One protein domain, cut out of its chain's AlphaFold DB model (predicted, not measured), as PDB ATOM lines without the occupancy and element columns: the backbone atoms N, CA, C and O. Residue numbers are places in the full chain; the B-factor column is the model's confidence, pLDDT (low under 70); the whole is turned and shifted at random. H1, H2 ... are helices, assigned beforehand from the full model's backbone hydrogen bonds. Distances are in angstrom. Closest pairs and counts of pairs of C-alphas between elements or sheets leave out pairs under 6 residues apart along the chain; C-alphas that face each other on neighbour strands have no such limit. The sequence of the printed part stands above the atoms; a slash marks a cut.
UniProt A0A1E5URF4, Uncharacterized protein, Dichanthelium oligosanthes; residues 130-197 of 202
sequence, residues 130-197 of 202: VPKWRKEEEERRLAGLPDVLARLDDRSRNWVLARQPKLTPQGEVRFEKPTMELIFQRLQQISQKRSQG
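What this domain is: This is residues 130 to 197 of the 202 residues of an uncharacterized protein of Dichanthelium oligosanthes (UniProt A0A1E5URF4). Three helices stand with few contacts between them: the short H2 is side by side with the long H3, the two running opposite ways, and H1 stands crosswise to H2, with its first residue, Val 130, near H2 and its far end, Leu 142, reaching away from it. The two long links, residues 143 to 153 and 162 to 177, fold into the space between H1 and H3, and the second turns back on itself in a small two-stranded loop, residues 166 to 167 beside 173 to 174. The printed part has 68 residues with three named helices, in the order H1, H2, H3, and no named strand; its class is all helix. It is compact, with a radius of gyration of the C-alphas of 12.1 A, and rounded, with spans of 31 by 29 by 23 A.

Where its parts are: H1, residues 130 to 142, begins at C-alpha 130 at (51.924, 4.979, -24.858) and is 18.3 A from first to last C-alpha. H2, residues 154 to 161, is 10.4 A long and begins at C-alpha 154 at (43.187, 8.126, -27.412). H3, residues 178 to 195, is the longest helix, 26.2 A from first to last C-alpha, and ends at C-alpha 195 at (29.355, 9.972, -30.897).

How they stand to each other: H1 and H2 are close but not clearly touching, with 2 pairs of C-alphas within 8 A; the closest C-alphas, those of Val 130 and Asn 158, are 7.1 A apart. Their lines stand at 85 degrees, about perpendicular. H2 and H3 are also close but not clearly touching, with 2 pairs of C-alphas within 8 A; the closest C-alphas, those of Ser 156 and Leu 187, are 7.0 A apart. They stand at a shallow tilt of 18 degrees and run opposite ways, 11.4 A from centre to centre. H1 and H3 are apart. Outside the helices, residues 166 to 167 and residues 173 to 174 form a short antiparallel pairing. In H1, H2 and H3, every O i to N i+4 pair is within hydrogen-bond range.

The domain as a whole: The two C-alphas farthest apart, those of Ala 143 and Gly 197, are 33.4 A apart. The printed part has no cut. Both links are long: 11 residues between H1 and H2, and 16 residues between H2 and H3. The C-alphas of the second link, residues 162 to 177, lie 7 to 15 A from the mean of the C-alphas. The mean pLDDT of the printed part is 92.1, and no printed residue is under 70.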
ATOM      1  N   VAL A 130      52.854   5.302 -23.764       97.12
ATOM      2  CA  VAL A 130      51.924   4.979 -24.858       97.12
ATOM      3  C   VAL A 130      52.348   3.734 -25.650       97.12
ATOM      4  O   VAL A 130      51.514   2.842 -25.777       97.12
ATOM      5  N   PRO A 131      53.615   3.571 -26.092       97.44
ATOM      6  CA  PRO A 131      54.020   2.361 -26.814       97.44
ATOM      7  C   PRO A 131      53.830   1.075 -25.999       97.44
ATOM      8  O   PRO A 131      53.437   0.047 -26.539       97.44
ATOM      9  N   LYS A 132      54.059   1.137 -24.679       96.31
ATOM     10  CA  LYS A 132      53.877  -0.010 -23.775       96.31
ATOM     11  C   LYS A 132      52.403  -0.381 -23.643       96.31
ATOM     12  O   LYS A 132      52.068  -1.554 -23.692       96.31
ATOM     13  N   TRP A 133      51.535   0.618 -23.504       96.06
ATOM     14  CA  TRP A 133      50.093   0.397 -23.431       96.06
ATOM     15  C   TRP A 133      49.517  -0.154 -24.727       96.06
ATOM     16  O   TRP A 133      48.734  -1.086 -24.664       96.06
ATOM     17  N   ARG A 134      49.938   0.362 -25.887       96.25
ATOM     18  CA  ARG A 134      49.476  -0.147 -27.187       96.25
ATOM     19  C   ARG A 134      49.880  -1.608 -27.398       96.25
ATOM     20  O   ARG A 134      49.081  -2.383 -27.905       96.25
ATOM     21  N   LYS A 135      51.082  -1.993 -26.950       96.56
ATOM     22  CA  LYS A 135      51.529  -3.392 -26.968       96.56
ATOM     23  C   LYS A 135      50.665  -4.287 -26.067       96.56
ATOM     24  O   LYS A 135      50.178  -5.305 -26.533       96.56
ATOM     25  N   GLU A 136      50.431  -3.882 -24.819       93.56
ATOM     26  CA  GLU A 136      49.576  -4.620 -23.870       93.56
ATOM     27  C   GLU A 136      48.125  -4.741 -24.370       93.56
ATOM     28  O   GLU A 136      47.499  -5.790 -24.264       93.56
ATOM     29  N   GLU A 137      47.568  -3.669 -24.935       93.44
ATOM     30  CA  GLU A 137      46.222  -3.675 -25.516       93.44
ATOM     31  C   GLU A 137      46.113  -4.677 -26.672       93.44
ATOM     32  O   GLU A 137      45.126  -5.408 -26.749       93.44
ATOM     33  N   GLU A 138      47.132  -4.744 -27.530       94.50
ATOM     34  CA  GLU A 138      47.200  -5.700 -28.633       94.50
ATOM     35  C   GLU A 138      47.350  -7.145 -28.137       94.50
ATOM     36  O   GLU A 138      46.659  -8.035 -28.624       94.50
ATOM     37  N   GLU A 139      48.175  -7.387 -27.118       94.56
ATOM     38  CA  GLU A 139      48.300  -8.703 -26.479       94.56
ATOM     39  C   GLU A 139      46.960  -9.160 -25.876       94.56
ATOM     40  O   GLU A 139      46.531 -10.294 -26.100       94.56
ATOM     41  N   ARG A 140      46.233  -8.262 -25.197       92.56
ATOM     42  CA  ARG A 140      44.878  -8.545 -24.691       92.56
ATOM     43  C   ARG A 140      43.886  -8.823 -25.822       92.56
ATOM     44  O   ARG A 140      43.054  -9.719 -25.680       92.56
ATOM     45  N   ARG A 141      43.980  -8.092 -26.938       93.06
ATOM     46  CA  ARG A 141      43.153  -8.309 -28.136       93.06
ATOM     47  C   ARG A 141      43.410  -9.690 -28.743       93.06
ATOM     48  O   ARG A 141      42.455 -10.396 -29.053       93.06
ATOM     49  N   LEU A 142      44.676 -10.090 -28.878       95.12
ATOM     50  CA  LEU A 142      45.075 -11.414 -29.373       95.12
ATOM     51  C   LEU A 142      44.644 -12.544 -28.428       95.12
ATOM     52  O   LEU A 142      44.280 -13.619 -28.892       95.12
ATOM     53  N   ALA A 143      44.612 -12.285 -27.119       93.50
ATOM     54  CA  ALA A 143      44.080 -13.206 -26.115       93.50
ATOM     55  C   ALA A 143      42.537 -13.279 -26.080       93.50
ATOM     56  O   ALA A 143      41.979 -13.981 -25.237       93.50
ATOM     57  N   GLY A 144      41.830 -12.547 -26.951       92.50
ATOM     58  CA  GLY A 144      40.365 -12.544 -27.010       92.50
ATOM     59  C   GLY A 144      39.686 -11.839 -25.831       92.50
ATOM     60  O   GLY A 144      38.494 -12.040 -25.600       92.50
ATOM     61  N   LEU A 145      40.419 -11.021 -25.069       90.88
ATOM     62  CA  LEU A 145      39.855 -10.272 -23.948       90.88
ATOM     63  C   LEU A 145      39.099  -9.025 -24.439       90.88
ATOM     64  O   LEU A 145      39.527  -8.373 -25.395       90.88
ATOM     65  N   PRO A 146      38.010  -8.627 -23.758       91.50
ATOM     66  CA  PRO A 146      37.241  -7.447 -24.142       91.50
ATOM     67  C   PRO A 146      38.044  -6.144 -23.987       91.50
ATOM     68  O   PRO A 146      38.704  -5.896 -22.964       91.50
ATOM     69  N   ASP A 147      37.930  -5.260 -24.986       90.81
ATOM     70  CA  ASP A 147      38.464  -3.897 -24.921       90.81
ATOM     71  C   ASP A 147      37.504  -2.963 -24.174       90.81
ATOM     72  O   ASP A 147      36.640  -2.284 -24.731       90.81
ATOM     73  N   VAL A 148      37.708  -2.907 -22.865       90.00
ATOM     74  CA  VAL A 148      36.942  -2.091 -21.916       90.00
ATOM     75  C   VAL A 148      37.069  -0.580 -22.140       90.00
ATOM     76  O   VAL A 148      36.277   0.193 -21.600       90.00
ATOM     77  N   LEU A 149      38.051  -0.138 -22.934       92.62
ATOM     78  CA  LEU A 149      38.286   1.273 -23.239       92.62
ATOM     79  C   LEU A 149      37.959   1.626 -24.701       92.62
ATOM     80  O   LEU A 149      38.234   2.752 -25.116       92.62
ATOM     81  N   ALA A 150      37.356   0.715 -25.475       90.06
ATOM     82  CA  ALA A 150      37.086   0.890 -26.910       90.06
ATOM     83  C   ALA A 150      36.276   2.154 -27.237       90.06
ATOM     84  O   ALA A 150      36.448   2.768 -28.285       90.06
ATOM     85  N   ARG A 151      35.392   2.571 -26.322       87.94
ATOM     86  CA  ARG A 151      34.557   3.766 -26.495       87.94
ATOM     87  C   ARG A 151      35.304   5.069 -26.242       87.94
ATOM     88  O   ARG A 151      34.709   6.116 -26.441       87.94
ATOM     89  N   LEU A 152      36.530   5.054 -25.733       93.25
ATOM     90  CA  LEU A 152      37.266   6.268 -25.391       93.25
ATOM     91  C   LEU A 152      38.207   6.672 -26.525       93.25
ATOM     92  O   LEU A 152      38.886   5.831 -27.104       93.25
ATOM     93  N   ASP A 153      38.305   7.978 -26.777       91.94
ATOM     94  CA  ASP A 153      39.359   8.521 -27.633       91.94
ATOM     95  C   ASP A 153      40.753   8.302 -27.015       91.94
ATOM     96  O   ASP A 153      40.888   8.104 -25.802       91.94
ATOM     97  N   ASP A 154      41.805   8.393 -27.832       93.25
ATOM     98  CA  ASP A 154      43.187   8.126 -27.412       93.25
ATOM     99  C   ASP A 154      43.623   8.933 -26.186       93.25
ATOM    100  O   ASP A 154      44.304   8.413 -25.296       93.25
ATOM    101  N   ARG A 155      43.221  10.205 -26.098       93.94
ATOM    102  CA  ARG A 155      43.587  11.064 -24.969       93.94
ATOM    103  C   ARG A 155      42.909  10.582 -23.691       93.94
ATOM    104  O   ARG A 155      43.561  10.515 -22.647       93.94
ATOM    105  N   SER A 156      41.628  10.236 -23.774       94.38
ATOM    106  CA  SER A 156      40.853   9.689 -22.658       94.38
ATOM    107  C   SER A 156      41.382   8.314 -22.222       94.38
ATOM    108  O   SER A 156      41.597   8.109 -21.024       94.38
ATOM    109  N   ARG A 157      41.705   7.414 -23.168       95.19
ATOM    110  CA  ARG A 157      42.371   6.124 -22.884       95.19
ATOM    111  C   ARG A 157      43.676   6.329 -22.130       95.19
ATOM    112  O   ARG A 157      43.872   5.772 -21.053       95.19
ATOM    113  N   ASN A 158      44.556   7.175 -22.660       96.44
ATOM    114  CA  ASN A 158      45.863   7.429 -22.062       96.44
ATOM    115  C   ASN A 158      45.723   8.042 -20.663       96.44
ATOM    116  O   ASN A 158      46.485   7.706 -19.756       96.44
ATOM    117  N   TRP A 159      44.739   8.925 -20.452       94.81
ATOM    118  CA  TRP A 159      44.455   9.465 -19.126       94.81
ATOM    119  C   TRP A 159      44.105   8.359 -18.129       94.81
ATOM    120  O   TRP A 159      44.694   8.356 -17.047       94.81
ATOM    121  N   VAL A 160      43.219   7.430 -18.507       95.12
ATOM    122  CA  VAL A 160      42.808   6.283 -17.684       95.12
ATOM    123  C   VAL A 160      44.004   5.389 -17.366       95.12
ATOM    124  O   VAL A 160      44.311   5.180 -16.195       95.12
ATOM    125  N   LEU A 161      44.747   4.941 -18.379       95.50
ATOM    126  CA  LEU A 161      45.881   4.024 -18.205       95.50
ATOM    127  C   LEU A 161      47.017   4.625 -17.370       95.50
ATOM    128  O   LEU A 161      47.665   3.923 -16.592       95.50
ATOM    129  N   ALA A 162      47.213   5.944 -17.443       95.81
ATOM    130  CA  ALA A 162      48.166   6.649 -16.591       95.81
ATOM    131  C   ALA A 162      47.838   6.539 -15.094       95.81
ATOM    132  O   ALA A 162      48.715   6.804 -14.279       95.81
ATOM    133  N   ARG A 163      46.609   6.175 -14.712       94.69
ATOM    134  CA  ARG A 163      46.192   5.980 -13.315       94.69
ATOM    135  C   ARG A 163      46.231   4.510 -12.883       94.69
ATOM    136  O   ARG A 163      45.853   4.223 -11.759       94.69
ATOM    137  N   GLN A 164      46.742   3.620 -13.741       92.94
ATOM    138  CA  GLN A 164      46.909   2.188 -13.471       92.94
ATOM    139  C   GLN A 164      45.631   1.522 -12.934       92.94
ATOM    140  O   GLN A 164      45.637   0.979 -11.828       92.94
ATOM    141  N   PRO A 165      44.518   1.565 -13.689       94.00
ATOM    142  CA  PRO A 165      43.338   0.804 -13.319       94.00
ATOM    143  C   PRO A 165      43.657  -0.691 -13.291       94.00
ATOM    144  O   PRO A 165      44.504  -1.179 -14.044       94.00
ATOM    145  N   LYS A 166      42.918  -1.433 -12.473       91.62
ATOM    146  CA  LYS A 166      42.874  -2.891 -12.549       91.62
ATOM    147  C   LYS A 166      41.858  -3.275 -13.620       91.62
ATOM    148  O   LYS A 166      40.683  -2.937 -13.490       91.62
ATOM    149  N   LEU A 167      42.325  -3.945 -14.672       89.31
ATOM    150  CA  LEU A 167      41.481  -4.473 -15.744       89.31
ATOM    151  C   LEU A 167      41.218  -5.952 -15.465       89.31
ATOM    152  O   LEU A 167      42.166  -6.731 -15.375       89.31
ATOM    153  N   THR A 168      39.958  -6.343 -15.293       84.50
ATOM    154  CA  THR A 168      39.605  -7.747 -15.040       84.50
ATOM    155  C   THR A 168      39.390  -8.505 -16.358       84.50
ATOM    156  O   THR A 168      39.025  -7.892 -17.369       84.50
ATOM    157  N   PRO A 169      39.570  -9.841 -16.384       82.38
ATOM    158  CA  PRO A 169      39.210 -10.661 -17.544       82.38
ATOM    159  C   PRO A 169      37.731 -10.540 -17.940       82.38
ATOM    160  O   PRO A 169      37.404 -10.622 -19.118       82.38
ATOM    161  N   GLN A 170      36.850 -10.276 -16.969       82.25
ATOM    162  CA  GLN A 170      35.411 -10.059 -17.168       82.25
ATOM    163  C   GLN A 170      35.089  -8.723 -17.857       82.25
ATOM    164  O   GLN A 170      33.932  -8.455 -18.167       82.25
ATOM    165  N   GLY A 171      36.093  -7.878 -18.103       81.50
ATOM    166  CA  GLY A 171      35.905  -6.603 -18.778       81.50
ATOM    167  C   GLY A 171      35.526  -5.451 -17.846       81.50
ATOM    168  O   GLY A 171      34.924  -4.475 -18.291       81.50
ATOM    169  N   GLU A 172      35.897  -5.523 -16.568       85.88
ATOM    170  CA  GLU A 172      35.702  -4.415 -15.632       85.88
ATOM    171  C   GLU A 172      36.967  -3.562 -15.507       85.88
ATOM    172  O   GLU A 172      38.093  -4.068 -15.506       85.88
ATOM    173  N   VAL A 173      36.769  -2.254 -15.347       90.31
ATOM    174  CA  VAL A 173      37.816  -1.291 -14.994       90.31
ATOM    175  C   VAL A 173      37.588  -0.903 -13.543       90.31
ATOM    176  O   VAL A 173      36.521  -0.403 -13.213       90.31
ATOM    177  N   ARG A 174      38.576  -1.133 -12.676       90.81
ATOM    178  CA  ARG A 174      38.500  -0.740 -11.264       90.81
ATOM    179  C   ARG A 174      39.632   0.205 -10.908       90.81
ATOM    180  O   ARG A 174      40.794  -0.059 -11.223       90.81
ATOM    181  N   PHE A 175      39.307   1.276 -10.195       91.62
ATOM    182  CA  PHE A 175      40.296   2.205  -9.655       91.62
ATOM    183  C   PHE A 175      40.417   2.073  -8.139       91.62
ATOM    184  O   PHE A 175      39.457   1.753  -7.446       91.62
ATOM    185  N   GLU A 176      41.601   2.374  -7.610       87.94
ATOM    186  CA  GLU A 176      41.834   2.401  -6.161       87.94
ATOM    187  C   GLU A 176      41.018   3.503  -5.471       87.94
ATOM    188  O   GLU A 176      40.501   3.313  -4.374       87.94
ATOM    189  N   LYS A 177      40.874   4.665  -6.124       87.50
ATOM    190  CA  LYS A 177      40.131   5.801  -5.570       87.50
ATOM    191  C   LYS A 177      38.730   5.892  -6.182       87.50
ATOM    192  O   LYS A 177      38.635   6.014  -7.407       87.50
ATOM    193  N   PRO A 178      37.662   6.023  -5.367       89.00
ATOM    194  CA  PRO A 178      36.291   6.209  -5.862       89.00
ATOM    195  C   PRO A 178      36.138   7.417  -6.793       89.00
ATOM    196  O   PRO A 178      35.331   7.434  -7.716       89.00
ATOM    197  N   THR A 179      36.956   8.452  -6.593       91.44
ATOM    198  CA  THR A 179      36.919   9.650  -7.435       91.44
ATOM    199  C   THR A 179      37.423   9.418  -8.850       91.44
ATOM    200  O   THR A 179      37.031  10.166  -9.738       91.44
ATOM    201  N   MET A 180      38.273   8.416  -9.080       91.25
ATOM    202  CA  MET A 180      38.677   8.040 -10.434       91.25
ATOM    203  C   MET A 180      37.569   7.266 -11.147       91.25
ATOM    204  O   MET A 180      37.352   7.520 -12.325       91.25
ATOM    205  N   GLU A 181      36.824   6.424 -10.425       91.38
ATOM    206  CA  GLU A 181      35.652   5.712 -10.951       91.38
ATOM    207  C   GLU A 181      34.599   6.698 -11.478       91.38
ATOM    208  O   GLU A 181      34.183   6.628 -12.632       91.38
ATOM    209  N   LEU A 182      34.268   7.724 -10.683       92.69
ATOM    210  CA  LEU A 182      33.350   8.793 -11.101       92.69
ATOM    211  C   LEU A 182      33.850   9.554 -12.338       92.69
ATOM    212  O   LEU A 182      33.065   9.932 -13.209       92.69
ATOM    213  N   ILE A 183      35.162   9.802 -12.433       92.69
ATOM    214  CA  ILE A 183      35.745  10.456 -13.613       92.69
ATOM    215  C   ILE A 183      35.662   9.530 -14.827       92.69
ATOM    216  O   ILE A 183      35.322  10.000 -15.910       92.69
ATOM    217  N   PHE A 184      35.935   8.239 -14.661       93.81
ATOM    218  CA  PHE A 184      35.854   7.255 -15.733       93.81
ATOM    219  C   PHE A 184      34.432   7.134 -16.289       93.81
ATOM    220  O   PHE A 184      34.242   7.270 -17.498       93.81
ATOM    221  N   GLN A 185      33.425   7.026 -15.421       92.94
ATOM    222  CA  GLN A 185      32.014   7.056 -15.816       92.94
ATOM    223  C   GLN A 185      31.672   8.336 -16.591       92.94
ATOM    224  O   GLN A 185      31.034   8.294 -17.646       92.94
ATOM    225  N   ARG A 186      32.158   9.494 -16.127       93.62
ATOM    226  CA  ARG A 186      31.961  10.768 -16.831       93.62
ATOM    227  C   ARG A 186      32.653  10.795 -18.198       93.62
ATOM    228  O   ARG A 186      32.088  11.347 -19.138       93.62
ATOM    229  N   LEU A 187      33.845  10.211 -18.334       94.00
ATOM    230  CA  LEU A 187      34.538  10.082 -19.622       94.00
ATOM    231  C   LEU A 187      33.734   9.225 -20.604       94.00
ATOM    232  O   LEU A 187      33.586   9.612 -21.762       94.00
ATOM    233  N   GLN A 188      33.154   8.115 -20.142       92.75
ATOM    234  CA  GLN A 188      32.279   7.276 -20.964       92.75
ATOM    235  C   GLN A 188      31.038   8.050 -21.437       92.75
ATOM    236  O   GLN A 188      30.728   8.038 -22.627       92.75
ATOM    237  N   GLN A 189      30.383   8.793 -20.537       92.69
ATOM    238  CA  GLN A 189      29.237   9.646 -20.879       92.69
ATOM    239  C   GLN A 189      29.606  10.734 -21.898       92.69
ATOM    240  O   GLN A 189      28.861  10.980 -22.844       92.69
ATOM    241  N   ILE A 190      30.759  11.391 -21.722       92.19
ATOM    242  CA  ILE A 190      31.263  12.399 -22.665       92.19
ATOM    243  C   ILE A 190      31.493  11.772 -24.038       92.19
ATOM    244  O   ILE A 190      31.100  12.362 -25.043       92.19
ATOM    245  N   SER A 191      32.096  10.585 -24.088       92.06
ATOM    246  CA  SER A 191      32.348   9.912 -25.357       92.06
ATOM    247  C   SER A 191      31.054   9.528 -26.077       92.06
ATOM    248  O   SER A 191      30.911   9.781 -27.271       92.06
ATOM    249  N   GLN A 192      30.057   9.033 -25.340       91.56
ATOM    250  CA  GLN A 192      28.733   8.745 -25.895       91.56
ATOM    251  C   GLN A 192      28.043  10.007 -26.431       91.56
ATOM    252  O   GLN A 192      27.493  10.004 -27.528       91.56
ATOM    253  N   LYS A 193      28.114  11.126 -25.701       91.38
ATOM    254  CA  LYS A 193      27.575  12.404 -26.190       91.38
ATOM    255  C   LYS A 193      28.302  12.896 -27.441       91.38
ATOM    256  O   LYS A 193      27.671  13.500 -28.301       91.38
ATOM    257  N   ARG A 194      29.612  12.651 -27.560       90.44
ATOM    258  CA  ARG A 194      30.388  12.988 -28.765       90.44
ATOM    259  C   ARG A 194      29.959  12.153 -29.961       90.44
ATOM    260  O   ARG A 194      29.727  12.732 -31.015       90.44
ATOM    261  N   SER A 195      29.805  10.837 -29.800       87.69
ATOM    262  CA  SER A 195      29.355   9.972 -30.897       87.69
ATOM    263  C   SER A 195      27.935  10.304 -31.365       87.69
ATOM    264  O   SER A 195      27.613  10.100 -32.528       87.69
ATOM    265  N   GLN A 196      27.107  10.876 -30.486       92.19
ATOM    266  CA  GLN A 196      25.760  11.365 -30.800       92.19
ATOM    267  C   GLN A 196      25.724  12.817 -31.320       92.19
ATOM    268  O   GLN A 196      24.642  13.341 -31.565       92.19
ATOM    269  N   GLY A 197      26.867  13.504 -31.435       90.56
ATOM    270  CA  GLY A 197      26.926  14.917 -31.845       90.56
ATOM    271  C   GLY A 197      26.369  15.915 -30.816       90.56
ATOM    272  O   GLY A 197      26.196  17.090 -31.119       90.56
TER     273      GLY A 197